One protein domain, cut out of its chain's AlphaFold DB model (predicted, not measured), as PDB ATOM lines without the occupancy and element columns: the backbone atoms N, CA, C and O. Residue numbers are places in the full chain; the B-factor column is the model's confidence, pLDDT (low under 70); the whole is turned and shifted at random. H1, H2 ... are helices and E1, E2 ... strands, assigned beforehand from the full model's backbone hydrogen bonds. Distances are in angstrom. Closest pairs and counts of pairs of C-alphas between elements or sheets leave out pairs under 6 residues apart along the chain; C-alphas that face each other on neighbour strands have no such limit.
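Overview. This is residues 331 to 354 and 480 to 643 of the 644 residues of an uncharacterized protein of Coprococcus sp. AF38-1 (UniProt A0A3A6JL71). A strongly twisted sheet of five strands makes one half of an elongated domain and a cluster of helices, H1, H2, H6, H7 and H8, makes the other; the long helix H5 crosses over the sheet and reaches H1 in the cluster with its last turns. H3 and H4 sit at the end of the sheet away from this cluster. The printed part has 188 residues, with eight named helices and five named strands in the order E1 E2 H1 H2 E3 H3 E4 E5 H4 H5 H6 H7 H8, and the class is mixed, helices and strands. The sheet runs E1 E2 E5 E4 E3, all antiparallel. The whole is only just compact, close to loose, with a radius of gyration of the C-alphas of 18.9 A and spans of 60 by 34 by 31 A.

Arrangement. Strand beside strand, the sheet runs E1, residues 334 to 337, E2, residues 343 to 346, E5, residues 545 to 552, E4, residues 530 to 537, and E3, residues 511 to 513. E1 and E2 form a hairpin, with N 336 and O 344 2.9 A apart, within hydrogen-bond range. E2 and E5 are antiparallel at 162 degrees, with N 345 and O 548 within range at 2.8 A. E4 and E5 form a second hairpin, with N 531 and O 551 within range at 2.8 A. E4 and E3 are antiparallel at 136 degrees, with N 512 and O 536 within range at 2.9 A. H2, residues 499 to 510, and H5, residues 567 to 595, are on one face of the sheet, which gives two layers, helices on one face of a sheet. H5 is on it with residues 574 to 585; its closest C-alphas to E2 are those of Val 578 and Ile 344, 7.7 A apart. H2 and H5 touch, closest at the C-alphas of Val 504 and Ser 583, 6.1 A, opposite ways at a shallow tilt of 33 degrees, only just short of steep. The hub is H1, residues 480 to 494, which is not on the sheet. H5 touches it with residues 590 to 594 alone, closest at the C-alphas of Leu 594 and Lys 484, 5.9 A, about perpendicular at 81 degrees. H8, residues 631 to 642, touches H1 at a shallow tilt of 22 degrees, the same way, closest at the C-alphas of Val 640 and Tyr 490, 5.6 A. H1 also touches H2, closest at the C-alphas of Gln 491 and Ala 499, 5.5 A, and H6, residues 599 to 606, closest at those of Leu 485 and Ile 601, 6.1 A. H7, residues 615 to 618, touches H8, closest at the C-alphas of Phe 615 and Phe 641, 5.8 A. H3, residues 520 to 525, and H4, residues 553 to 562, only graze the sheet and touch no helix. Every O i to N i+4 pair is within hydrogen-bond range in H1, H2, H3, H5, H6 and H8; H4 has 4 of 6, and H7 is too short for such a pair.

Along the chain. E1 begins at C-alpha 334, (-4.068, -36.877, -49.550). From first to last C-alpha E4 measures 22.7 A, E5 23.4 A, H1 20.8 A and H2 16.3 A. H5 is the longest helix, 42.3 A, from C-alpha 567 at (18.888, -53.271, -54.343) to C-alpha 595 at (-4.602, -27.168, -30.787). H8, 15.5 A, ends at C-alpha 642, (-6.745, -52.789, -26.841).

Size, cuts and confidence. The two C-alphas farthest apart are those of Gly 527 and Lys 611, 60.9 A. Residues 355 to 479 are not printed, and C-alphas 354 and 480 are 10.1 A apart across this cut. The link from H7 to H8, residues 619 to 630, is long. The mean pLDDT of the printed part is 72.9, and 83 residues are under 70, among them residues 331 to 348, 513 to 530, 555 to 571 and 616 to 629.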
ATOM      1  N   ASN A 331     -13.069 -41.704 -51.233       56.69
ATOM      2  CA  ASN A 331     -11.910 -41.282 -50.449       56.69
ATOM      3  C   ASN A 331     -11.039 -40.253 -51.197       56.69
ATOM      4  O   ASN A 331     -10.237 -40.601 -52.070       56.69
ATOM      5  N   ALA A 332     -11.158 -38.981 -50.813       54.16
ATOM      6  CA  ALA A 332     -10.343 -37.896 -51.343       54.16
ATOM      7  C   ALA A 332      -8.854 -38.075 -50.975       54.16
ATOM      8  O   ALA A 332      -8.470 -38.122 -49.804       54.16
ATOM      9  N   LEU A 333      -8.005 -38.176 -52.002       61.88
ATOM     10  CA  LEU A 333      -6.598 -38.565 -51.878       61.88
ATOM     11  C   LEU A 333      -5.733 -37.461 -51.251       61.88
ATOM     12  O   LEU A 333      -5.500 -36.426 -51.881       61.88
ATOM     13  N   ILE A 334      -5.152 -37.719 -50.077       65.50
ATOM     14  CA  ILE A 334      -4.068 -36.877 -49.550       65.50
ATOM     15  C   ILE A 334      -2.757 -37.293 -50.216       65.50
ATOM     16  O   ILE A 334      -2.373 -38.460 -50.153       65.50
ATOM     17  N   LYS A 335      -2.073 -36.324 -50.836       69.94
ATOM     18  CA  LYS A 335      -0.726 -36.469 -51.400       69.94
ATOM     19  C   LYS A 335       0.277 -35.762 -50.495       69.94
ATOM     20  O   LYS A 335       0.417 -34.545 -50.584       69.94
ATOM     21  N   ILE A 336       0.982 -36.518 -49.657       69.75
ATOM     22  CA  ILE A 336       2.185 -36.011 -48.989       69.75
ATOM     23  C   ILE A 336       3.283 -35.981 -50.055       69.75
ATOM     24  O   ILE A 336       3.526 -36.995 -50.718       69.75
ATOM     25  N   LYS A 337       3.913 -34.820 -50.240       67.56
ATOM     26  CA  LYS A 337       5.068 -34.646 -51.119       67.56
ATOM     27  C   LYS A 337       6.289 -34.265 -50.295       67.56
ATOM     28  O   LYS A 337       6.232 -33.283 -49.565       67.56
ATOM     29  N   ASP A 338       7.375 -35.005 -50.473       65.94
ATOM     30  CA  ASP A 338       8.716 -34.506 -50.164       65.94
ATOM     31  C   ASP A 338       9.110 -33.431 -51.196       65.94
ATOM     32  O   ASP A 338       8.653 -33.475 -52.344       65.94
ATOM     33  N   GLU A 339      10.006 -32.517 -50.826       58.38
ATOM     34  CA  GLU A 339      10.572 -31.491 -51.720       58.38
ATOM     35  C   GLU A 339      11.230 -32.122 -52.962       58.38
ATOM     36  O   GLU A 339      11.234 -31.547 -54.048       58.38
ATOM     37  N   ASN A 340      11.712 -33.358 -52.803       58.59
ATOM     38  CA  ASN A 340      12.426 -34.137 -53.810       58.59
ATOM     39  C   ASN A 340      11.504 -34.978 -54.728       58.59
ATOM     40  O   ASN A 340      11.984 -35.607 -55.667       58.59
ATOM     41  N   GLY A 341      10.183 -35.013 -54.485       62.88
ATOM     42  CA  GLY A 341       9.200 -35.627 -55.399       62.88
ATOM     43  C   GLY A 341       8.551 -36.954 -54.968       62.88
ATOM     44  O   GLY A 341       7.575 -37.366 -55.601       62.88
ATOM     45  N   LEU A 342       8.998 -37.586 -53.874       67.62
ATOM     46  CA  LEU A 342       8.312 -38.733 -53.250       67.62
ATOM     47  C   LEU A 342       6.832 -38.399 -52.982       67.62
ATOM     48  O   LEU A 342       6.539 -37.404 -52.323       67.62
ATOM     49  N   CYS A 343       5.904 -39.229 -53.476       69.12
ATOM     50  CA  CYS A 343       4.463 -38.966 -53.465       69.12
ATOM     51  C   CYS A 343       3.701 -40.067 -52.706       69.12
ATOM     52  O   CYS A 343       3.303 -41.098 -53.262       69.12
ATOM     53  N   ILE A 344       3.483 -39.856 -51.409       69.69
ATOM     54  CA  ILE A 344       2.738 -40.797 -50.564       69.69
ATOM     55  C   ILE A 344       1.247 -40.458 -50.659       69.69
ATOM     56  O   ILE A 344       0.837 -39.331 -50.379       69.69
ATOM     57  N   VAL A 345       0.434 -41.436 -51.063       69.25
ATOM     58  CA  VAL A 345      -1.007 -41.295 -51.295       69.25
ATOM     59  C   VAL A 345      -1.777 -42.063 -50.225       69.25
ATOM     60  O   VAL A 345      -1.834 -43.293 -50.244       69.25
ATOM     61  N   CYS A 346      -2.411 -41.350 -49.297       68.81
ATOM     62  CA  CYS A 346      -3.311 -41.978 -48.333       68.81
ATOM     63  C   CYS A 346      -4.772 -41.901 -48.801       68.81
ATOM     64  O   CYS A 346      -5.232 -40.870 -49.298       68.81
ATOM     65  N   LYS A 347      -5.488 -43.017 -48.622       65.56
ATOM     66  CA  LYS A 347      -6.876 -43.254 -49.050       65.56
ATOM     67  C   LYS A 347      -7.861 -43.352 -47.877       65.56
ATOM     68  O   LYS A 347      -8.917 -43.949 -48.043       65.56
ATOM     69  N   SER A 348      -7.501 -42.894 -46.675       67.12
ATOM     70  CA  SER A 348      -8.322 -43.123 -45.468       67.12
ATOM     71  C   SER A 348      -8.182 -42.040 -44.389       67.12
ATOM     72  O   SER A 348      -8.394 -42.316 -43.214       67.12
ATOM     73  N   ILE A 349      -7.800 -40.812 -44.764       73.75
ATOM     74  CA  ILE A 349      -7.697 -39.676 -43.823       73.75
ATOM     75  C   ILE A 349      -8.900 -38.740 -43.948       73.75
ATOM     76  O   ILE A 349      -9.498 -38.386 -42.940       73.75
ATOM     77  N   LYS A 350      -9.317 -38.383 -45.167       75.69
ATOM     78  CA  LYS A 350     -10.560 -37.629 -45.364       75.69
ATOM     79  C   LYS A 350     -11.783 -38.533 -45.209       75.69
ATOM     80  O   LYS A 350     -11.787 -39.637 -45.745       75.69
ATOM     81  N   ASN A 351     -12.773 -38.030 -44.481       80.81
ATOM     82  CA  ASN A 351     -14.120 -38.570 -44.350       80.81
ATOM     83  C   ASN A 351     -15.022 -37.382 -43.978       80.81
ATOM     84  O   ASN A 351     -14.760 -36.736 -42.961       80.81
ATOM     85  N   GLU A 352     -15.999 -37.038 -44.817       83.94
ATOM     86  CA  GLU A 352     -16.883 -35.878 -44.591       83.94
ATOM     87  C   GLU A 352     -18.186 -36.244 -43.854       83.94
ATOM     88  O   GLU A 352     -19.001 -35.365 -43.565       83.94
ATOM     89  N   LYS A 353     -18.366 -37.521 -43.478       85.00
ATOM     90  CA  LYS A 353     -19.483 -37.967 -42.635       85.00
ATOM     91  C   LYS A 353     -19.380 -37.423 -41.204       85.00
ATOM     92  O   LYS A 353     -18.299 -37.161 -40.670       85.00
ATOM     93  N   GLU A 354     -20.539 -37.333 -40.563       85.31
ATOM     94  CA  GLU A 354     -20.710 -37.028 -39.142       85.31
ATOM     95  C   GLU A 354     -21.369 -38.224 -38.444       85.31
ATOM     96  O   GLU A 354     -22.180 -38.928 -39.046       85.31
ATOM     97  N   ASP A 480     -12.341 -35.471 -37.230       91.06
ATOM     98  CA  ASP A 480     -11.274 -34.815 -36.467       91.06
ATOM     99  C   ASP A 480     -11.701 -34.490 -35.012       91.06
ATOM    100  O   ASP A 480     -10.848 -34.510 -34.125       91.06
ATOM    101  N   ASP A 481     -13.008 -34.355 -34.718       90.88
ATOM    102  CA  ASP A 481     -13.525 -34.330 -33.333       90.88
ATOM    103  C   ASP A 481     -13.242 -35.673 -32.623       90.88
ATOM    104  O   ASP A 481     -12.706 -35.713 -31.513       90.88
ATOM    105  N   ILE A 482     -13.567 -36.792 -33.286       90.38
ATOM    106  CA  ILE A 482     -13.379 -38.156 -32.756       90.38
ATOM    107  C   ILE A 482     -11.888 -38.450 -32.547       90.38
ATOM    108  O   ILE A 482     -11.500 -39.006 -31.519       90.38
ATOM    109  N   ILE A 483     -11.036 -38.034 -33.490       92.50
ATOM    110  CA  ILE A 483      -9.579 -38.139 -33.352       92.50
ATOM    111  C   ILE A 483      -9.105 -37.320 -32.146       92.50
ATOM    112  O   ILE A 483      -8.360 -37.860 -31.327       92.50
ATOM    113  N   LYS A 484      -9.566 -36.073 -31.964       93.12
ATOM    114  CA  LYS A 484      -9.196 -35.264 -30.790       93.12
ATOM    115  C   LYS A 484      -9.553 -35.969 -29.479       93.12
ATOM    116  O   LYS A 484      -8.712 -36.034 -28.581       93.12
ATOM    117  N   LEU A 485     -10.756 -36.539 -29.384       91.62
ATOM    118  CA  LEU A 485     -11.190 -37.310 -28.217       91.62
ATOM    119  C   LEU A 485     -10.254 -38.500 -27.949       91.62
ATOM    120  O   LEU A 485      -9.728 -38.630 -26.846       91.62
ATOM    121  N   LEU A 486      -9.973 -39.327 -28.961       91.12
ATOM    122  CA  LEU A 486      -9.086 -40.492 -28.831       91.12
ATOM    123  C   LEU A 486      -7.648 -40.111 -28.427       91.12
ATOM    124  O   LEU A 486      -7.037 -40.814 -27.620       91.12
ATOM    125  N   LEU A 487      -7.116 -38.992 -28.928       92.69
ATOM    126  CA  LEU A 487      -5.784 -38.495 -28.560       92.69
ATOM    127  C   LEU A 487      -5.728 -37.999 -27.102       92.69
ATOM    128  O   LEU A 487      -4.781 -38.335 -26.387       92.69
ATOM    129  N   LEU A 488      -6.749 -37.271 -26.636       90.56
ATOM    130  CA  LEU A 488      -6.857 -36.827 -25.237       90.56
ATOM    131  C   LEU A 488      -7.019 -38.019 -24.275       90.56
ATOM    132  O   LEU A 488      -6.376 -38.064 -23.223       90.56
ATOM    133  N   LEU A 489      -7.811 -39.027 -24.659       88.69
ATOM    134  CA  LEU A 489      -7.918 -40.292 -23.926       88.69
ATOM    135  C   LEU A 489      -6.575 -41.047 -23.894       88.69
ATOM    136  O   LEU A 489      -6.231 -41.629 -22.864       88.69
ATOM    137  N   TYR A 490      -5.768 -40.997 -24.962       89.00
ATOM    138  CA  TYR A 490      -4.427 -41.595 -24.966       89.00
ATOM    139  C   TYR A 490      -3.436 -40.861 -24.056       89.00
ATOM    140  O   TYR A 490      -2.692 -41.508 -23.318       89.00
ATOM    141  N   GLN A 491      -3.448 -39.524 -24.065       88.50
ATOM    142  CA  GLN A 491      -2.661 -38.712 -23.132       88.50
ATOM    143  C   GLN A 491      -3.028 -39.050 -21.681       88.50
ATOM    144  O   GLN A 491      -2.132 -39.289 -20.874       88.50
ATOM    145  N   LYS A 492      -4.323 -39.208 -21.366       85.81
ATOM    146  CA  LYS A 492      -4.783 -39.706 -20.057       85.81
ATOM    147  C   LYS A 492      -4.333 -41.142 -19.751       85.81
ATOM    148  O   LYS A 492      -3.930 -41.400 -18.624       85.81
ATOM    149  N   LYS A 493      -4.333 -42.066 -20.724       84.56
ATOM    150  CA  LYS A 493      -3.831 -43.450 -20.541       84.56
ATOM    151  C   LYS A 493      -2.316 -43.519 -20.294       84.56
ATOM    152  O   LYS A 493      -1.837 -44.513 -19.748       84.56
ATOM    153  N   LYS A 494      -1.548 -42.524 -20.748       85.94
ATOM    154  CA  LYS A 494      -0.074 -42.521 -20.682       85.94
ATOM    155  C   LYS A 494       0.542 -41.545 -19.685       85.94
ATOM    156  O   LYS A 494       1.731 -41.696 -19.430       85.94
ATOM    157  N   ASP A 495      -0.235 -40.606 -19.147       83.50
ATOM    158  CA  ASP A 495       0.193 -39.593 -18.168       83.50
ATOM    159  C   ASP A 495       1.518 -38.911 -18.570       83.50
ATOM    160  O   ASP A 495       2.501 -38.875 -17.832       83.50
ATOM    161  N   SER A 496       1.587 -38.477 -19.837       83.19
ATOM    162  CA  SER A 496       2.828 -38.017 -20.466       83.19
ATOM    163  C   SER A 496       2.575 -37.073 -21.640       83.19
ATOM    164  O   SER A 496       1.829 -37.400 -22.566       83.19
ATOM    165  N   ASP A 497       3.291 -35.947 -21.661       77.19
ATOM    166  CA  ASP A 497       3.288 -34.988 -22.773       77.19
ATOM    167  C   ASP A 497       3.808 -35.604 -24.088       77.19
ATOM    168  O   ASP A 497       3.414 -35.200 -25.183       77.19
ATOM    169  N   GLU A 498       4.652 -36.642 -24.008       87.19
ATOM    170  CA  GLU A 498       5.190 -37.344 -25.181       87.19
ATOM    171  C   GLU A 498       4.250 -38.425 -25.740       87.19
ATOM    172  O   GLU A 498       4.579 -39.067 -26.742       87.19
ATOM    173  N   ALA A 499       3.061 -38.623 -25.155       87.06
ATOM    174  CA  ALA A 499       2.129 -39.677 -25.560       87.06
ATOM    175  C   ALA A 499       1.789 -39.651 -27.064       87.06
ATOM    176  O   ALA A 499       1.654 -40.712 -27.673       87.06
ATOM    177  N   ILE A 500       1.732 -38.473 -27.695       88.94
ATOM    178  CA  ILE A 500       1.481 -38.343 -29.142       88.94
ATOM    179  C   ILE A 500       2.650 -38.903 -29.969       88.94
ATOM    180  O   ILE A 500       2.419 -39.661 -30.911       88.94
ATOM    181  N   LYS A 501       3.906 -38.637 -29.577       88.75
ATOM    182  CA  LYS A 501       5.098 -39.226 -30.220       88.75
ATOM    183  C   LYS A 501       5.098 -40.750 -30.079       88.75
ATOM    184  O   LYS A 501       5.371 -41.467 -31.039       88.75
ATOM    185  N   ILE A 502       4.743 -41.248 -28.891       89.50
ATOM    186  CA  ILE A 502       4.649 -42.685 -28.593       89.50
ATOM    187  C   ILE A 502       3.560 -43.350 -29.455       89.50
ATOM    188  O   ILE A 502       3.775 -44.440 -29.986       89.50
ATOM    189  N   LEU A 503       2.405 -42.698 -29.626       90.06
ATOM    190  CA  LEU A 503       1.302 -43.169 -30.465       90.06
ATOM    191  C   LEU A 503       1.688 -43.218 -31.951       90.06
ATOM    192  O   LEU A 503       1.500 -44.251 -32.592       90.06
ATOM    193  N   VAL A 504       2.301 -42.156 -32.486       90.19
ATOM    194  CA  VAL A 504       2.793 -42.133 -33.875       90.19
ATOM    195  C   VAL A 504       3.874 -43.198 -34.092       90.19
ATOM    196  O   VAL A 504       3.809 -43.953 -35.063       90.19
ATOM    197  N   GLY A 505       4.806 -43.358 -33.146       87.88
ATOM    198  CA  GLY A 505       5.806 -44.425 -33.175       87.88
ATOM    199  C   GLY A 505       5.190 -45.830 -33.201       87.88
ATOM    200  O   GLY A 505       5.656 -46.688 -33.953       87.88
ATOM    201  N   LYS A 506       4.111 -46.079 -32.447       86.44
ATOM    202  CA  LYS A 506       3.350 -47.342 -32.518       86.44
ATOM    203  C   LYS A 506       2.701 -47.557 -33.889       86.44
ATOM    204  O   LYS A 506       2.810 -48.654 -34.438       86.44
ATOM    205  N   ILE A 507       2.075 -46.526 -34.462       85.75
ATOM    206  CA  ILE A 507       1.456 -46.581 -35.797       85.75
ATOM    207  C   ILE A 507       2.503 -46.960 -36.857       85.75
ATOM    208  O   ILE A 507       2.342 -47.956 -37.563       85.75
ATOM    209  N   VAL A 508       3.609 -46.214 -36.928       84.31
ATOM    210  CA  VAL A 508       4.650 -46.373 -37.960       84.31
ATOM    211  C   VAL A 508       5.400 -47.708 -37.837       84.31
ATOM    212  O   VAL A 508       5.734 -48.327 -38.853       84.31
ATOM    213  N   ASN A 509       5.612 -48.207 -36.613       82.38
ATOM    214  CA  ASN A 509       6.212 -49.525 -36.383       82.38
ATOM    215  C   ASN A 509       5.246 -50.691 -36.665       82.38
ATOM    216  O   ASN A 509       5.695 -51.754 -37.088       82.38
ATOM    217  N   GLY A 510       3.932 -50.500 -36.486       76.94
ATOM    218  CA  GLY A 510       2.905 -51.495 -36.828       76.94
ATOM    219  C   GLY A 510       2.621 -51.632 -38.332       76.94
ATOM    220  O   GLY A 510       2.002 -52.608 -38.759       76.94
ATOM    221  N   MET A 511       3.076 -50.678 -39.152       79.06
ATOM    222  CA  MET A 511       2.916 -50.715 -40.607       79.06
ATOM    223  C   MET A 511       3.831 -51.758 -41.258       79.06
ATOM    224  O   MET A 511       5.063 -51.653 -41.224       79.06
ATOM    225  N   ASN A 512       3.202 -52.731 -41.922       74.88
ATOM    226  CA  ASN A 512       3.856 -53.812 -42.646       74.88
ATOM    227  C   ASN A 512       3.733 -53.633 -44.167       74.88
ATOM    228  O   ASN A 512       2.731 -53.150 -44.696       74.88
ATOM    229  N   TYR A 513       4.766 -54.058 -44.892       68.94
ATOM    230  CA  TYR A 513       4.781 -54.042 -46.354       68.94
ATOM    231  C   TYR A 513       4.035 -55.251 -46.913       68.94
ATOM    232  O   TYR A 513       4.348 -56.381 -46.540       68.94
ATOM    233  N   ASN A 514       3.107 -55.029 -47.851       65.38
ATOM    234  CA  ASN A 514       2.435 -56.124 -48.556       65.38
ATOM    235  C   ASN A 514       3.489 -57.023 -49.253       65.38
ATOM    236  O   ASN A 514       4.179 -56.541 -50.162       65.38
ATOM    237  N   PRO A 515       3.636 -58.305 -48.855       54.44
ATOM    238  CA  PRO A 515       4.715 -59.163 -49.341       54.44
ATOM    239  C   PRO A 515       4.584 -59.490 -50.835       54.44
ATOM    240  O   PRO A 515       5.606 -59.620 -51.507       54.44
ATOM    241  N   GLY A 516       3.361 -59.516 -51.380       52.41
ATOM    242  CA  GLY A 516       3.091 -59.761 -52.803       52.41
ATOM    243  C   GLY A 516       3.595 -58.664 -53.753       52.41
ATOM    244  O   GLY A 516       3.528 -58.821 -54.970       52.41
ATOM    245  N   LEU A 517       4.120 -57.553 -53.222       51.75
ATOM    246  CA  LEU A 517       4.729 -56.476 -54.008       51.75
ATOM    247  C   LEU A 517       6.269 -56.476 -53.964       51.75
ATOM    248  O   LEU A 517       6.881 -55.840 -54.820       51.75
ATOM    249  N   LYS A 518       6.916 -57.242 -53.067       47.75
ATOM    250  CA  LYS A 518       8.391 -57.252 -52.925       47.75
ATOM    251  C   LYS A 518       9.133 -57.631 -54.212       47.75
ATOM    252  O   LYS A 518      10.200 -57.089 -54.477       47.75
ATOM    253  N   GLY A 519       8.557 -58.504 -55.041       49.34
ATOM    254  CA  GLY A 519       9.137 -58.876 -56.338       49.34
ATOM    255  C   GLY A 519       9.195 -57.733 -57.363       49.34
ATOM    256  O   GLY A 519       9.957 -57.823 -58.320       49.34
ATOM    257  N   LYS A 520       8.426 -56.650 -57.173       57.00
ATOM    258  CA  LYS A 520       8.268 -55.578 -58.170       57.00
ATOM    259  C   LYS A 520       9.332 -54.480 -58.100       57.00
ATOM    260  O   LYS A 520       9.450 -53.730 -59.057       57.00
ATOM    261  N   PHE A 521      10.107 -54.354 -57.017       62.06
ATOM    262  CA  PHE A 521      11.121 -53.287 -56.916       62.06
ATOM    263  C   PHE A 521      12.263 -53.470 -57.930       62.06
ATOM    264  O   PHE A 521      12.668 -52.514 -58.583       62.06
ATOM    265  N   LYS A 522      12.732 -54.712 -58.124       60.91
ATOM    266  CA  LYS A 522      13.784 -55.019 -59.103       60.91
ATOM    267  C   LYS A 522      13.318 -54.747 -60.541       60.91
ATOM    268  O   LYS A 522      13.941 -53.957 -61.237       60.91
ATOM    269  N   SER A 523      12.197 -55.344 -60.953       59.12
ATOM    270  CA  SER A 523      11.650 -55.146 -62.304       59.12
ATOM    271  C   SER A 523      11.191 -53.711 -62.567       59.12
ATOM    272  O   SER A 523      11.138 -53.290 -63.719       59.12
ATOM    273  N   PHE A 524      10.893 -52.940 -61.515       60.72
ATOM    274  CA  PHE A 524      10.662 -51.507 -61.627       60.72
ATOM    275  C   PHE A 524      11.941 -50.746 -62.006       60.72
ATOM    276  O   PHE A 524      11.960 -50.045 -63.017       60.72
ATOM    277  N   TYR A 525      13.004 -50.918 -61.210       62.53
ATOM    278  CA  TYR A 525      14.313 -50.288 -61.424       62.53
ATOM    279  C   TYR A 525      14.871 -50.595 -62.826       62.53
ATOM    280  O   TYR A 525      15.511 -49.758 -63.456       62.53
ATOM    281  N   GLU A 526      14.568 -51.788 -63.339       64.94
ATOM    282  CA  GLU A 526      14.992 -52.269 -64.654       64.94
ATOM    283  C   GLU A 526      14.162 -51.729 -65.843       64.94
ATOM    284  O   GLU A 526      14.577 -51.956 -66.980       64.94
ATOM    285  N   GLY A 527      13.046 -50.995 -65.656       63.59
ATOM    286  CA  GLY A 527      12.290 -50.512 -66.829       63.59
ATOM    287  C   GLY A 527      10.959 -49.755 -66.692       63.59
ATOM    288  O   GLY A 527      10.251 -49.696 -67.694       63.59
ATOM    289  N   ALA A 528      10.573 -49.183 -65.544       64.44
ATOM    290  CA  ALA A 528       9.297 -48.447 -65.422       64.44
ATOM    291  C   ALA A 528       9.425 -47.061 -64.743       64.44
ATOM    292  O   ALA A 528      10.464 -46.738 -64.172       64.44
ATOM    293  N   ASP A 529       8.361 -46.241 -64.814       65.62
ATOM    294  CA  ASP A 529       8.416 -44.801 -64.474       65.62
ATOM    295  C   ASP A 529       7.875 -44.417 -63.081       65.62
ATOM    296  O   ASP A 529       8.321 -43.430 -62.494       65.62
ATOM    297  N   ILE A 530       6.925 -45.185 -62.523       68.81
ATOM    298  CA  ILE A 530       6.384 -44.992 -61.159       68.81
ATOM    299  C   ILE A 530       6.386 -46.309 -60.364       68.81
ATOM    300  O   ILE A 530       5.595 -47.213 -60.656       68.81
ATOM    301  N   TRP A 531       7.220 -46.409 -59.324       71.31
ATOM    302  CA  TRP A 531       7.187 -47.527 -58.381       71.31
ATOM    303  C   TRP A 531       5.955 -47.396 -57.494       71.31
ATOM    304  O   TRP A 531       5.647 -46.304 -57.010       71.31
ATOM    305  N   ARG A 532       5.254 -48.510 -57.270       71.19
ATOM    306  CA  ARG A 532       4.062 -48.563 -56.421       71.19
ATOM    307  C   ARG A 532       4.202 -49.644 -55.363       71.19
ATOM    308  O   ARG A 532       4.359 -50.820 -55.693       71.19
ATOM    309  N   GLN A 533       4.069 -49.243 -54.107       71.50
ATOM    310  CA  GLN A 533       4.083 -50.128 -52.948       71.50
ATOM    311  C   GLN A 533       2.923 -49.773 -52.022       71.50
ATOM    312  O   GLN A 533       2.594 -48.604 -51.865       71.50
ATOM    313  N   GLN A 534       2.325 -50.772 -51.378       73.69
ATOM    314  CA  GLN A 534       1.326 -50.548 -50.336       73.69
ATOM    315  C   GLN A 534       1.916 -50.876 -48.962       73.69
ATOM    316  O   GLN A 534       2.468 -51.967 -48.758       73.69
ATOM    317  N   LEU A 535       1.788 -49.929 -48.035       73.56
ATOM    318  CA  LEU A 535       1.884 -50.169 -46.600       73.56
ATOM    319  C   LEU A 535       0.491 -50.500 -46.068       73.56
ATOM    320  O   LEU A 535      -0.491 -49.842 -46.419       73.56
ATOM    321  N   ILE A 536       0.421 -51.519 -45.219       73.88
ATOM    322  CA  ILE A 536      -0.802 -51.949 -44.552       73.88
ATOM    323  C   ILE A 536      -0.501 -52.035 -43.057       73.88
ATOM    324  O   ILE A 536       0.347 -52.822 -42.629       73.88
ATOM    325  N   TRP A 537      -1.200 -51.237 -42.257       76.56
ATOM    326  CA  TRP A 537      -1.324 -51.505 -40.831       76.56
ATOM    327  C   TRP A 537      -2.424 -52.561 -40.677       76.56
ATOM    328  O   TRP A 537      -3.568 -52.334 -41.071       76.56
ATOM    329  N   ASN A 538      -2.055 -53.752 -40.208       66.12
ATOM    330  CA  ASN A 538      -2.962 -54.886 -40.055       66.12
ATOM    331  C   ASN A 538      -2.562 -55.703 -38.821       66.12
ATOM    332  O   ASN A 538      -1.412 -56.133 -38.702       66.12
ATOM    333  N   LYS A 539      -3.535 -55.935 -37.945       56.97
ATOM    334  CA  LYS A 539      -3.559 -57.007 -36.951       56.97
ATOM    335  C   LYS A 539      -4.884 -57.745 -37.137       56.97
ATOM    336  O   LYS A 539      -5.876 -57.108 -37.472       56.97
ATOM    337  N   ASN A 540      -4.869 -59.055 -36.896       52.25
ATOM    338  CA  ASN A 540      -5.824 -60.063 -37.387       52.25
ATOM    339  C   ASN A 540      -7.336 -59.777 -37.232       52.25
ATOM    340  O   ASN A 540      -8.125 -60.440 -37.898       52.25
ATOM    341  N   ASP A 541      -7.732 -58.817 -36.392       48.59
ATOM    342  CA  ASP A 541      -9.116 -58.565 -35.976       48.59
ATOM    343  C   ASP A 541      -9.632 -57.154 -36.361       48.59
ATOM    344  O   ASP A 541     -10.671 -56.734 -35.861       48.59
ATOM    345  N   GLY A 542      -8.906 -56.381 -37.187       49.62
ATOM    346  CA  GLY A 542      -9.225 -54.966 -37.450       49.62
ATOM    347  C   GLY A 542      -9.211 -54.533 -38.921       49.62
ATOM    348  O   GLY A 542      -8.490 -55.084 -39.756       49.62
ATOM    349  N   ALA A 543      -9.983 -53.485 -39.234       53.84
ATOM    350  CA  ALA A 543     -10.035 -52.880 -40.564       53.84
ATOM    351  C   ALA A 543      -8.649 -52.333 -40.998       53.84
ATOM    352  O   ALA A 543      -8.061 -51.510 -40.292       53.84
ATOM    353  N   PRO A 544      -8.096 -52.751 -42.155       65.19
ATOM    354  CA  PRO A 544      -6.714 -52.434 -42.513       65.19
ATOM    355  C   PRO A 544      -6.547 -50.991 -43.013       65.19
ATOM    356  O   PRO A 544      -6.985 -50.654 -44.119       65.19
ATOM    357  N   PHE A 545      -5.827 -50.163 -42.252       71.38
ATOM    358  CA  PHE A 545      -5.402 -48.826 -42.679       71.38
ATOM    359  C   PHE A 545      -4.297 -48.940 -43.745       71.38
ATOM    360  O   PHE A 545      -3.265 -49.587 -43.531       71.38
ATOM    361  N   LYS A 546      -4.531 -48.349 -44.925       73.12
ATOM    362  CA  LYS A 546      -3.704 -48.536 -46.132       73.12
ATOM    363  C   LYS A 546      -3.132 -47.218 -46.650       73.12
ATOM    364  O   LYS A 546      -3.855 -46.243 -46.851       73.12
ATOM    365  N   ILE A 547      -1.835 -47.230 -46.949       70.62
ATOM    366  CA  ILE A 547      -1.119 -46.131 -47.605       70.62
ATOM    367  C   ILE A 547      -0.513 -46.654 -48.909       70.62
ATOM    368  O   ILE A 547       0.250 -47.622 -48.895       70.62
ATOM    369  N   ASP A 548      -0.820 -45.990 -50.024       72.06
ATOM    370  CA  ASP A 548      -0.245 -46.273 -51.337       72.06
ATOM    371  C   ASP A 548       0.935 -45.325 -51.599       72.06
ATOM    372  O   ASP A 548       0.779 -44.121 -51.798       72.06
ATOM    373  N   ILE A 549       2.142 -45.868 -51.620       70.44
ATOM    374  CA  ILE A 549       3.380 -45.141 -51.893       70.44
ATOM    375  C   ILE A 549       3.598 -45.128 -53.406       70.44
ATOM    376  O   ILE A 549       3.610 -46.191 -54.032       70.44
ATOM    377  N   ASN A 550       3.787 -43.942 -53.990       72.44
ATOM    378  CA  ASN A 550       4.122 -43.770 -55.401       72.44
ATOM    379  C   ASN A 550       5.441 -42.989 -55.511       72.44
ATOM    380  O   ASN A 550       5.554 -41.873 -55.004       72.44
ATOM    381  N   VAL A 551       6.440 -43.570 -56.172       68.62
ATOM    382  CA  VAL A 551       7.772 -42.962 -56.322       68.62
ATOM    383  C   VAL A 551       8.101 -42.871 -57.803       68.62
ATOM    384  O   VAL A 551       8.079 -43.889 -58.491       68.62
ATOM    385  N   ASN A 552       8.363 -41.669 -58.309       71.50
ATOM    386  CA  ASN A 552       8.828 -41.474 -59.680       71.50
ATOM    387  C   ASN A 552      10.273 -41.961 -59.835       71.50
ATOM    388  O   ASN A 552      11.059 -41.944 -58.885       71.50
ATOM    389  N   LYS A 553      10.626 -42.358 -61.056       70.19
ATOM    390  CA  LYS A 553      11.974 -42.818 -61.385       70.19
ATOM    391  C   LYS A 553      13.058 -41.793 -61.034       70.19
ATOM    392  O   LYS A 553      14.053 -42.175 -60.431       70.19
ATOM    393  N   ASP A 554      12.820 -40.502 -61.279       70.00
ATOM    394  CA  ASP A 554      13.809 -39.438 -61.025       70.00
ATOM    395  C   ASP A 554      14.261 -39.380 -59.552       70.00
ATOM    396  O   ASP A 554      15.420 -39.085 -59.272       70.00
ATOM    397  N   TYR A 555      13.370 -39.696 -58.603       69.31
ATOM    398  CA  TYR A 555      13.695 -39.758 -57.174       69.31
ATOM    399  C   TYR A 555      14.541 -40.997 -56.825       69.31
ATOM    400  O   TYR A 555      15.441 -40.913 -55.987       69.31
ATOM    401  N   LEU A 556      14.297 -42.144 -57.476       65.56
ATOM    402  CA  LEU A 556      15.163 -43.322 -57.320       65.56
ATOM    403  C   LEU A 556      16.549 -43.071 -57.920       65.56
ATOM    404  O   LEU A 556      17.553 -43.402 -57.291       65.56
ATOM    405  N   ASP A 557      16.600 -42.450 -59.097       67.06
ATOM    406  CA  ASP A 557      17.847 -42.122 -59.784       67.06
ATOM    407  C   ASP A 557      18.663 -41.103 -58.963       67.06
ATOM    408  O   ASP A 557      19.872 -41.278 -58.810       67.06
ATOM    409  N   GLN A 558      18.020 -40.120 -58.314       65.56
ATOM    410  CA  GLN A 558      18.665 -39.236 -57.330       65.56
ATOM    411  C   GLN A 558      19.194 -40.001 -56.104       65.56
ATOM    412  O   GLN A 558      20.356 -39.829 -55.736       65.56
ATOM    413  N   MET A 559      18.403 -40.899 -55.499       58.69
ATOM    414  CA  MET A 559      18.875 -41.729 -54.377       58.69
ATOM    415  C   MET A 559      20.009 -42.695 -54.767       58.69
ATOM    416  O   MET A 559      20.814 -43.072 -53.911       58.69
ATOM    417  N   SER A 560      20.122 -43.075 -56.044       51.72
ATOM    418  CA  SER A 560      21.201 -43.943 -56.537       51.72
ATOM    419  C   SER A 560      22.591 -43.291 -56.470       51.72
ATOM    420  O   SER A 560      23.595 -44.004 -56.400       51.72
ATOM    421  N   VAL A 561      22.665 -41.952 -56.426       50.47
ATOM    422  CA  VAL A 561      23.930 -41.195 -56.405       50.47
ATOM    423  C   VAL A 561      24.718 -41.440 -55.110       50.47
ATOM    424  O   VAL A 561      25.927 -41.676 -55.168       50.47
ATOM    425  N   ASP A 562      24.038 -41.467 -53.960       50.72
ATOM    426  CA  ASP A 562      24.640 -41.831 -52.665       50.72
ATOM    427  C   ASP A 562      24.754 -43.357 -52.479       50.72
ATOM    428  O   ASP A 562      25.646 -43.862 -51.786       50.72
ATOM    429  N   ALA A 563      23.854 -44.128 -53.096       44.81
ATOM    430  CA  ALA A 563      23.685 -45.553 -52.832       44.81
ATOM    431  C   ALA A 563      24.403 -46.468 -53.842       44.81
ATOM    432  O   ALA A 563      23.769 -47.245 -54.555       44.81
ATOM    433  N   ARG A 564      25.745 -46.528 -53.794       50.69
ATOM    434  CA  ARG A 564      26.525 -47.649 -54.387       50.69
ATOM    435  C   ARG A 564      26.378 -48.958 -53.583       50.69
ATOM    436  O   ARG A 564      27.370 -49.591 -53.222       50.69
ATOM    437  N   LYS A 565      25.147 -49.329 -53.240       53.59
ATOM    438  CA  LYS A 565      24.791 -50.516 -52.453       53.59
ATOM    439  C   LYS A 565      23.782 -51.368 -53.220       53.59
ATOM    440  O   LYS A 565      23.245 -50.951 -54.240       53.59
ATOM    441  N   ASP A 566      23.555 -52.581 -52.738       64.19
ATOM    442  CA  ASP A 566      22.602 -53.506 -53.344       64.19
ATOM    443  C   ASP A 566      21.147 -52.986 -53.331       64.19
ATOM    444  O   ASP A 566      20.758 -52.111 -52.551       64.19
ATOM    445  N   LEU A 567      20.317 -53.584 -54.195       64.94
ATOM    446  CA  LEU A 567      18.888 -53.271 -54.343       64.94
ATOM    447  C   LEU A 567      18.096 -53.379 -53.028       64.94
ATOM    448  O   LEU A 567      17.066 -52.720 -52.884       64.94
ATOM    449  N   LYS A 568      18.555 -54.194 -52.068       66.56
ATOM    450  CA  LYS A 568      17.910 -54.321 -50.761       66.56
ATOM    451  C   LYS A 568      18.209 -53.089 -49.907       66.56
ATOM    452  O   LYS A 568      17.271 -52.493 -49.394       66.56
ATOM    453  N   SER A 569      19.463 -52.644 -49.821       69.06
ATOM    454  CA  SER A 569      19.814 -51.410 -49.108       69.06
ATOM    455  C   SER A 569      19.136 -50.172 -49.703       69.06
ATOM    456  O   SER A 569      18.802 -49.266 -48.945       69.06
ATOM    457  N   ALA A 570      18.928 -50.113 -51.024       68.50
ATOM    458  CA  ALA A 570      18.165 -49.031 -51.652       68.50
ATOM    459  C   ALA A 570      16.684 -49.065 -51.224       68.50
ATOM    460  O   ALA A 570      16.150 -48.056 -50.765       68.50
ATOM    461  N   SER A 571      16.048 -50.243 -51.296       69.62
ATOM    462  CA  SER A 571      14.685 -50.462 -50.793       69.62
ATOM    463  C   SER A 571      14.554 -50.074 -49.314       69.62
ATOM    464  O   SER A 571      13.648 -49.324 -48.962       69.62
ATOM    465  N   ASP A 572      15.457 -50.546 -48.451       73.75
ATOM    466  CA  ASP A 572      15.414 -50.302 -47.003       73.75
ATOM    467  C   ASP A 572      15.575 -48.798 -46.664       73.75
ATOM    468  O   ASP A 572      14.901 -48.296 -45.763       73.75
ATOM    469  N   THR A 573      16.375 -48.038 -47.427       75.12
ATOM    470  CA  THR A 573      16.479 -46.569 -47.287       75.12
ATOM    471  C   THR A 573      15.175 -45.853 -47.657       75.12
ATOM    472  O   THR A 573      14.713 -44.993 -46.905       75.12
ATOM    473  N   ILE A 574      14.542 -46.218 -48.779       73.38
ATOM    474  CA  ILE A 574      13.255 -45.632 -49.203       73.38
ATOM    475  C   ILE A 574      12.162 -45.953 -48.174       73.38
ATOM    476  O   ILE A 574      11.368 -45.086 -47.813       73.38
ATOM    477  N   ILE A 575      12.160 -47.183 -47.656       74.00
ATOM    478  CA  ILE A 575      11.269 -47.658 -46.590       74.00
ATOM    479  C   ILE A 575      11.384 -46.797 -45.324       74.00
ATOM    480  O   ILE A 575      10.357 -46.474 -44.720       74.00
ATOM    481  N   ASN A 576      12.599 -46.406 -44.934       78.56
ATOM    482  CA  ASN A 576      12.821 -45.550 -43.768       78.56
ATOM    483  C   ASN A 576      12.361 -44.109 -44.025       78.56
ATOM    484  O   ASN A 576      11.556 -43.603 -43.245       78.56
ATOM    485  N   LYS A 577      12.732 -43.487 -45.155       77.69
ATOM    486  CA  LYS A 577      12.294 -42.109 -45.455       77.69
ATOM    487  C   LYS A 577      10.776 -41.987 -45.655       77.69
ATOM    488  O   LYS A 577      10.180 -40.966 -45.312       77.69
ATOM    489  N   VAL A 578      10.109 -43.043 -46.131       76.75
ATOM    490  CA  VAL A 578       8.636 -43.129 -46.137       76.75
ATOM    491  C   VAL A 578       8.067 -43.182 -44.715       76.75
ATOM    492  O   VAL A 578       7.089 -42.492 -44.433       76.75
ATOM    493  N   ARG A 579       8.667 -43.963 -43.806       80.25
ATOM    494  CA  ARG A 579       8.251 -44.029 -42.393       80.25
ATOM    495  C   ARG A 579       8.434 -42.694 -41.668       80.25
ATOM    496  O   ARG A 579       7.526 -42.289 -40.951       80.25
ATOM    497  N   GLU A 580       9.547 -42.004 -41.905       84.31
ATOM    498  CA  GLU A 580       9.812 -40.641 -41.419       84.31
ATOM    499  C   GLU A 580       8.741 -39.666 -41.936       84.31
ATOM    500  O   GLU A 580       8.024 -39.064 -41.142       84.31
ATOM    501  N   SER A 581       8.506 -39.632 -43.254       81.19
ATOM    502  CA  SER A 581       7.482 -38.774 -43.880       81.19
ATOM    503  C   SER A 581       6.064 -39.005 -43.326       81.19
ATOM    504  O   SER A 581       5.281 -38.063 -43.195       81.19
ATOM    505  N   ILE A 582       5.709 -40.256 -43.005       80.00
ATOM    506  CA  ILE A 582       4.427 -40.606 -42.370       80.00
ATOM    507  C   ILE A 582       4.413 -40.171 -40.898       80.00
ATOM    508  O   ILE A 582       3.404 -39.640 -40.436       80.00
ATOM    509  N   SER A 583       5.517 -40.368 -40.170       87.75
ATOM    510  CA  SER A 583       5.667 -39.950 -38.771       87.75
ATOM    511  C   SER A 583       5.482 -38.441 -38.614       87.75
ATOM    512  O   SER A 583       4.684 -37.998 -37.786       87.75
ATOM    513  N   ASP A 584       6.154 -37.649 -39.447       86.88
ATOM    514  CA  ASP A 584       6.084 -36.188 -39.400       86.88
ATOM    515  C   ASP A 584       4.695 -35.687 -39.805       86.88
ATOM    516  O   ASP A 584       4.127 -34.816 -39.143       86.88
ATOM    517  N   PHE A 585       4.090 -36.277 -40.843       85.75
ATOM    518  CA  PHE A 585       2.719 -35.953 -41.240       85.75
ATOM    519  C   PHE A 585       1.706 -36.225 -40.115       85.75
ATOM    520  O   PHE A 585       0.904 -35.348 -39.793       85.75
ATOM    521  N   LEU A 586       1.744 -37.413 -39.497       87.69
ATOM    522  CA  LEU A 586       0.818 -37.773 -38.417       87.69
ATOM    523  C   LEU A 586       1.056 -36.924 -37.163       87.69
ATOM    524  O   LEU A 586       0.095 -36.462 -36.554       87.69
ATOM    525  N   THR A 587       2.317 -36.653 -36.815       90.56
ATOM    526  CA  THR A 587       2.670 -35.779 -35.684       90.56
ATOM    527  C   THR A 587       2.102 -34.374 -35.879       90.56
ATOM    528  O   THR A 587       1.441 -33.855 -34.982       90.56
ATOM    529  N   ASN A 588       2.280 -33.786 -37.066       89.25
ATOM    530  CA  ASN A 588       1.749 -32.459 -37.383       89.25
ATOM    531  C   ASN A 588       0.208 -32.440 -37.438       89.25
ATOM    532  O   ASN A 588      -0.405 -31.527 -36.885       89.25
ATOM    533  N   ARG A 589      -0.435 -33.458 -38.034       89.19
ATOM    534  CA  ARG A 589      -1.907 -33.589 -38.066       89.19
ATOM    535  C   ARG A 589      -2.500 -33.692 -36.659       89.19
ATOM    536  O   ARG A 589      -3.451 -32.981 -36.350       89.19
ATOM    537  N   TYR A 590      -1.939 -34.541 -35.801       92.88
ATOM    538  CA  TYR A 590      -2.441 -34.733 -34.439       92.88
ATOM    539  C   TYR A 590      -2.145 -33.532 -33.528       92.88
ATOM    540  O   TYR A 590      -2.993 -33.179 -32.712       92.88
ATOM    541  N   ALA A 591      -1.011 -32.843 -33.707       90.44
ATOM    542  CA  ALA A 591      -0.737 -31.584 -33.012       90.44
ATOM    543  C   ALA A 591      -1.721 -30.466 -33.411       90.44
ATOM    544  O   ALA A 591      -2.220 -29.762 -32.535       90.44
ATOM    545  N   TYR A 592      -2.052 -30.342 -34.704       90.81
ATOM    546  CA  TYR A 592      -3.057 -29.391 -35.194       90.81
ATOM    547  C   TYR A 592      -4.442 -29.658 -34.576       90.81
ATOM    548  O   TYR A 592      -5.025 -28.765 -33.967       90.81
ATOM    549  N   ILE A 593      -4.925 -30.906 -34.647       91.88
ATOM    550  CA  ILE A 593      -6.231 -31.317 -34.094       91.88
ATOM    551  C   ILE A 593      -6.315 -31.062 -32.576       91.88
ATOM    552  O   ILE A 593      -7.350 -30.647 -32.052       91.88
ATOM    553  N   LEU A 594      -5.221 -31.272 -31.838       89.69
ATOM    554  CA  LEU A 594      -5.183 -30.974 -30.404       89.69
ATOM    555  C   LEU A 594      -5.231 -29.466 -30.105       89.69
ATOM    556  O   LEU A 594      -5.843 -29.086 -29.106       89.69
ATOM    557  N   ALA A 595      -4.657 -28.621 -30.964       86.81
ATOM    558  CA  ALA A 595      -4.602 -27.168 -30.787       86.81
ATOM    559  C   ALA A 595      -5.897 -26.418 -31.168       86.81
ATOM    560  O   ALA A 595      -6.087 -25.287 -30.729       86.81
ATOM    561  N   GLU A 596      -6.788 -27.017 -31.961       84.06
ATOM    562  CA  GLU A 596      -8.062 -26.407 -32.375       84.06
ATOM    563  C   GLU A 596      -9.095 -26.397 -31.226       84.06
ATOM    564  O   GLU A 596      -9.529 -27.460 -30.778       84.06
ATOM    565  N   ASP A 597      -9.489 -25.220 -30.721       77.00
ATOM    566  CA  ASP A 597     -10.487 -25.086 -29.640       77.00
ATOM    567  C   ASP A 597     -11.796 -25.813 -29.991       77.00
ATOM    568  O   ASP A 597     -12.373 -25.603 -31.057       77.00
ATOM    569  N   ASN A 598     -12.280 -26.685 -29.098       79.94
ATOM    570  CA  ASN A 598     -13.359 -27.613 -29.433       79.94
ATOM    571  C   ASN A 598     -14.318 -27.825 -28.256       79.94
ATOM    572  O   ASN A 598     -14.117 -28.687 -27.398       79.94
ATOM    573  N   THR A 599     -15.405 -27.052 -28.268       78.50
ATOM    574  CA  THR A 599     -16.450 -27.025 -27.233       78.50
ATOM    575  C   THR A 599     -17.040 -28.407 -26.937       78.50
ATOM    576  O   THR A 599     -17.298 -28.724 -25.777       78.50
ATOM    577  N   LYS A 600     -17.234 -29.236 -27.972       85.62
ATOM    578  CA  LYS A 600     -17.862 -30.562 -27.889       85.62
ATOM    579  C   LYS A 600     -16.934 -31.562 -27.207       85.62
ATOM    580  O   LYS A 600     -17.354 -32.271 -26.298       85.62
ATOM    581  N   ILE A 601     -15.659 -31.586 -27.598       87.00
ATOM    582  CA  ILE A 601     -14.675 -32.503 -27.012       87.00
ATOM    583  C   ILE A 601     -14.252 -32.058 -25.608       87.00
ATOM    584  O   ILE A 601     -14.115 -32.905 -24.727       87.00
ATOM    585  N   GLU A 602     -14.132 -30.752 -25.349       82.38
ATOM    586  CA  GLU A 602     -13.996 -30.226 -23.982       82.38
ATOM    587  C   GLU A 602     -15.169 -30.662 -23.095       82.38
ATOM    588  O   GLU A 602     -14.951 -31.121 -21.975       82.38
ATOM    589  N   PHE A 603     -16.402 -30.574 -23.607       81.25
ATOM    590  CA  PHE A 603     -17.589 -31.022 -22.886       81.25
ATOM    591  C   PHE A 603     -17.541 -32.525 -22.570       81.25
ATOM    592  O   PHE A 603     -17.619 -32.882 -21.394       81.25
ATOM    593  N   ILE A 604     -17.338 -33.388 -23.573       83.31
ATOM    594  CA  ILE A 604     -17.237 -34.848 -23.389       83.31
ATOM    595  C   ILE A 604     -16.136 -35.203 -22.374       83.31
ATOM    596  O   ILE A 604     -16.333 -36.066 -21.522       83.31
ATOM    597  N   MET A 605     -14.985 -34.523 -22.421       82.62
ATOM    598  CA  MET A 605     -13.890 -34.749 -21.471       82.62
ATOM    599  C   MET A 605     -14.188 -34.223 -20.057       82.62
ATOM    600  O   MET A 605     -13.615 -34.728 -19.093       82.62
ATOM    601  N   SER A 606     -15.074 -33.230 -19.911       78.38
ATOM    602  CA  SER A 606     -15.449 -32.641 -18.615       78.38
ATOM    603  C   SER A 606     -16.415 -33.501 -17.792       78.38
ATOM    604  O   SER A 606     -16.503 -33.316 -16.578       78.38
ATOM    605  N   THR A 607     -17.129 -34.442 -18.418       73.44
ATOM    606  CA  THR A 607     -18.102 -35.312 -17.734       73.44
ATOM    607  C   THR A 607     -17.510 -36.625 -17.214       73.44
ATOM    608  O   THR A 607     -18.219 -37.367 -16.536       73.44
ATOM    609  N   ILE A 608     -16.241 -36.924 -17.520       70.88
ATOM    610  CA  ILE A 608     -15.558 -38.166 -17.123       70.88
ATOM    611  C   ILE A 608     -14.954 -38.013 -15.723       70.88
ATOM    612  O   ILE A 608     -14.114 -37.136 -15.504       70.88
ATOM    613  N   GLU A 609     -15.289 -38.894 -14.779       66.50
ATOM    614  CA  GLU A 609     -14.558 -38.962 -13.513       66.50
ATOM    615  C   GLU A 609     -13.294 -39.824 -13.655       66.50
ATOM    616  O   GLU A 609     -13.242 -40.789 -14.413       66.50
ATOM    617  N   TYR A 610     -12.259 -39.533 -12.859       62.56
ATOM    618  CA  TYR A 610     -10.984 -40.268 -12.908       62.56
ATOM    619  C   TYR A 610     -11.140 -41.790 -12.682       62.56
ATOM    620  O   TYR A 610     -10.347 -42.584 -13.183       62.56
ATOM    621  N   LYS A 611     -12.188 -42.203 -11.957       59.62
ATOM    622  CA  LYS A 611     -12.533 -43.610 -11.688       59.62
ATOM    623  C   LYS A 611     -13.053 -44.369 -12.921       59.62
ATOM    624  O   LYS A 611     -12.993 -45.594 -12.934       59.62
ATOM    625  N   ASP A 612     -13.565 -43.663 -13.932       58.88
ATOM    626  CA  ASP A 612     -14.263 -44.271 -15.073       58.88
ATOM    627  C   ASP A 612     -13.273 -44.773 -16.145       58.88
ATOM    628  O   ASP A 612     -13.628 -45.587 -16.999       58.88
ATOM    629  N   PHE A 613     -12.000 -44.362 -16.067       67.50
ATOM    630  CA  PHE A 613     -10.924 -44.684 -17.014       67.50
ATOM    631  C   PHE A 613     -10.414 -46.147 -16.946       67.50
ATOM    632  O   PHE A 613      -9.212 -46.420 -17.007       67.50
ATOM    633  N   ASN A 614     -11.314 -47.128 -16.841       69.62
ATOM    634  CA  ASN A 614     -10.988 -48.555 -16.818       69.62
ATOM    635  C   ASN A 614     -10.671 -49.105 -18.227       69.62
ATOM    636  O   ASN A 614     -11.417 -49.901 -18.795       69.62
ATOM    637  N   PHE A 615      -9.526 -48.701 -18.788       72.44
ATOM    638  CA  PHE A 615      -9.032 -49.193 -20.084       72.44
ATOM    639  C   PHE A 615      -8.844 -50.723 -20.140       72.44
ATOM    640  O   PHE A 615      -8.892 -51.297 -21.227       72.44
ATOM    641  N   TRP A 616      -8.629 -51.390 -18.998       65.75
ATOM    642  CA  TRP A 616      -8.466 -52.848 -18.936       65.75
ATOM    643  C   TRP A 616      -9.765 -53.579 -19.287       65.75
ATOM    644  O   TRP A 616      -9.733 -54.494 -20.107       65.75
ATOM    645  N   LEU A 617     -10.902 -53.128 -18.748       61.38
ATOM    646  CA  LEU A 617     -12.221 -53.678 -19.072       61.38
ATOM    647  C   LEU A 617     -12.523 -53.549 -20.576       61.38
ATOM    648  O   LEU A 617     -12.894 -54.524 -21.220       61.38
ATOM    649  N   VAL A 618     -12.259 -52.377 -21.168       63.34
ATOM    650  CA  VAL A 618     -12.495 -52.144 -22.608       63.34
ATOM    651  C   VAL A 618     -11.672 -53.088 -23.494       63.34
ATOM    652  O   VAL A 618     -12.158 -53.537 -24.529       63.34
ATOM    653  N   SER A 619     -10.450 -53.453 -23.083       62.66
ATOM    654  CA  SER A 619      -9.565 -54.329 -23.870       62.66
ATOM    655  C   SER A 619     -10.075 -55.771 -24.063       62.66
ATOM    656  O   SER A 619      -9.503 -56.520 -24.856       62.66
ATOM    657  N   GLN A 620     -11.150 -56.163 -23.371       58.34
ATOM    658  CA  GLN A 620     -11.733 -57.507 -23.441       58.34
ATOM    659  C   GLN A 620     -12.740 -57.667 -24.597       58.34
ATOM    660  O   GLN A 620     -12.840 -58.753 -25.173       58.34
ATOM    661  N   TYR A 621     -13.425 -56.590 -25.004       55.75
ATOM    662  CA  TYR A 621     -14.528 -56.608 -25.979       55.75
ATOM    663  C   TYR A 621     -14.043 -56.658 -27.445       55.75
ATOM    664  O   TYR A 621     -14.260 -55.751 -28.247       55.75
ATOM    665  N   ASN A 622     -13.338 -57.725 -27.814       53.75
ATOM    666  CA  ASN A 622     -12.634 -57.842 -29.097       53.75
ATOM    667  C   ASN A 622     -13.529 -57.849 -30.356       53.75
ATOM    668  O   ASN A 622     -13.026 -57.594 -31.447       53.75
ATOM    669  N   GLU A 623     -14.822 -58.132 -30.213       52.03
ATOM    670  CA  GLU A 623     -15.775 -58.374 -31.308       52.03
ATOM    671  C   GLU A 623     -16.322 -57.111 -32.008       52.03
ATOM    672  O   GLU A 623     -16.795 -57.205 -33.136       52.03
ATOM    673  N   TYR A 624     -16.209 -55.918 -31.407       54.88
ATOM    674  CA  TYR A 624     -16.828 -54.679 -31.927       54.88
ATOM    675  C   TYR A 624     -15.982 -53.910 -32.969       54.88
ATOM    676  O   TYR A 624     -16.350 -52.815 -33.377       54.88
ATOM    677  N   MET A 625     -14.856 -54.464 -33.434       58.16
ATOM    678  CA  MET A 625     -13.882 -53.786 -34.322       58.16
ATOM    679  C   MET A 625     -14.148 -53.982 -35.838       58.16
ATOM    680  O   MET A 625     -13.233 -53.873 -36.660       58.16
ATOM    681  N   VAL A 626     -15.371 -54.359 -36.232       51.66
ATOM    682  CA  VAL A 626     -15.620 -55.082 -37.496       51.66
ATOM    683  C   VAL A 626     -16.124 -54.200 -38.655       51.66
ATOM    684  O   VAL A 626     -17.231 -53.674 -38.643       51.66
ATOM    685  N   ASN A 627     -15.317 -54.157 -39.723       50.38
ATOM    686  CA  ASN A 627     -15.618 -53.882 -41.145       50.38
ATOM    687  C   ASN A 627     -16.351 -52.597 -41.606       50.38
ATOM    688  O   ASN A 627     -16.219 -52.278 -42.788       50.38
ATOM    689  N   ILE A 628     -17.078 -51.856 -40.765       60.22
ATOM    690  CA  ILE A 628     -17.869 -50.673 -41.191       60.22
ATOM    691  C   ILE A 628     -17.165 -49.333 -40.866       60.22
ATOM    692  O   ILE A 628     -17.464 -48.299 -41.472       60.22
ATOM    693  N   GLU A 629     -16.179 -49.351 -39.964       69.44
ATOM    694  CA  GLU A 629     -15.488 -48.155 -39.460       69.44
ATOM    695  C   GLU A 629     -14.576 -47.433 -40.472       69.44
ATOM    696  O   GLU A 629     -13.947 -48.032 -41.352       69.44
ATOM    697  N   ASP A 630     -14.398 -46.129 -40.249       81.75
ATOM    698  CA  ASP A 630     -13.278 -45.347 -40.771       81.75
ATOM    699  C   ASP A 630     -11.904 -45.927 -40.331       81.75
ATOM    700  O   ASP A 630     -11.649 -46.063 -39.129       81.75
ATOM    701  N   PRO A 631     -10.968 -46.222 -41.262       80.06
ATOM    702  CA  PRO A 631      -9.712 -46.890 -40.912       80.06
ATOM    703  C   PRO A 631      -8.721 -46.087 -40.047       80.06
ATOM    704  O   PRO A 631      -7.860 -46.702 -39.418       80.06
ATOM    705  N   GLU A 632      -8.778 -44.748 -40.011       84.38
ATOM    706  CA  GLU A 632      -7.917 -43.949 -39.113       84.38
ATOM    707  C   GLU A 632      -8.448 -44.037 -37.673       84.38
ATOM    708  O   GLU A 632      -7.673 -44.236 -36.735       84.38
ATOM    709  N   ILE A 633      -9.774 -43.982 -37.505       84.94
ATOM    710  CA  ILE A 633     -10.447 -44.127 -36.206       84.94
ATOM    711  C   ILE A 633     -10.278 -45.550 -35.658       84.94
ATOM    712  O   ILE A 633      -9.877 -45.696 -34.505       84.94
ATOM    713  N   ALA A 634     -10.486 -46.592 -36.470       80.69
ATOM    714  CA  ALA A 634     -10.326 -47.990 -36.050       80.69
ATOM    715  C   ALA A 634      -8.898 -48.301 -35.549       80.69
ATOM    716  O   ALA A 634      -8.701 -48.931 -34.506       80.69
ATOM    717  N   MET A 635      -7.880 -47.799 -36.261       84.38
ATOM    718  CA  MET A 635      -6.472 -47.901 -35.860       84.38
ATOM    719  C   MET A 635      -6.209 -47.199 -34.517       84.38
ATOM    720  O   MET A 635      -5.535 -47.756 -33.646       84.38
ATOM    721  N   LEU A 636      -6.757 -45.994 -34.326       86.75
ATOM    722  CA  LEU A 636      -6.626 -45.251 -33.072       86.75
ATOM    723  C   LEU A 636      -7.353 -45.958 -31.919       86.75
ATOM    724  O   LEU A 636      -6.729 -46.172 -30.883       86.75
ATOM    725  N   LYS A 637      -8.602 -46.417 -32.096       83.00
ATOM    726  CA  LYS A 637      -9.331 -47.225 -31.097       83.00
ATOM    727  C   LYS A 637      -8.506 -48.427 -30.633       83.00
ATOM    728  O   LYS A 637      -8.357 -48.641 -29.430       83.00
ATOM    729  N   TYR A 638      -7.907 -49.175 -31.563       80.81
ATOM    730  CA  TYR A 638      -7.067 -50.326 -31.225       80.81
ATOM    731  C   TYR A 638      -5.875 -49.927 -30.332       80.81
ATOM    732  O   TYR A 638      -5.640 -50.541 -29.289       80.81
ATOM    733  N   ILE A 639      -5.126 -48.888 -30.715       82.38
ATOM    734  CA  ILE A 639      -3.922 -48.445 -29.988       82.38
ATOM    735  C   ILE A 639      -4.277 -47.805 -28.635       82.38
ATOM    736  O   ILE A 639      -3.534 -47.968 -27.662       82.38
ATOM    737  N   VAL A 640      -5.414 -47.108 -28.552       85.38
ATOM    738  CA  VAL A 640      -5.901 -46.464 -27.324       85.38
ATOM    739  C   VAL A 640      -6.430 -47.487 -26.329       85.38
ATOM    740  O   VAL A 640      -6.010 -47.468 -25.174       85.38
ATOM    741  N   PHE A 641      -7.307 -48.402 -26.739       78.44
ATOM    742  CA  PHE A 641      -7.999 -49.295 -25.807       78.44
ATOM    743  C   PHE A 641      -7.317 -50.660 -25.678       78.44
ATOM    744  O   PHE A 641      -6.905 -51.029 -24.576       78.44
ATOM    745  N   LYS A 642      -7.125 -51.366 -26.797       68.88
ATOM    746  CA  LYS A 642      -6.745 -52.789 -26.841       68.88
ATOM    747  C   LYS A 642      -5.260 -53.069 -26.579       68.88
ATOM    748  O   LYS A 642      -4.927 -54.150 -26.104       68.88
ATOM    749  N   GLU A 643      -4.357 -52.115 -26.818       59.25
ATOM    750  CA  GLU A 643      -2.948 -52.273 -26.426       59.25
ATOM    751  C   GLU A 643      -2.687 -51.842 -24.973       59.25
ATOM    752  O   GLU A 643      -2.641 -50.642 -24.662       59.25
TER     753      GLU A 643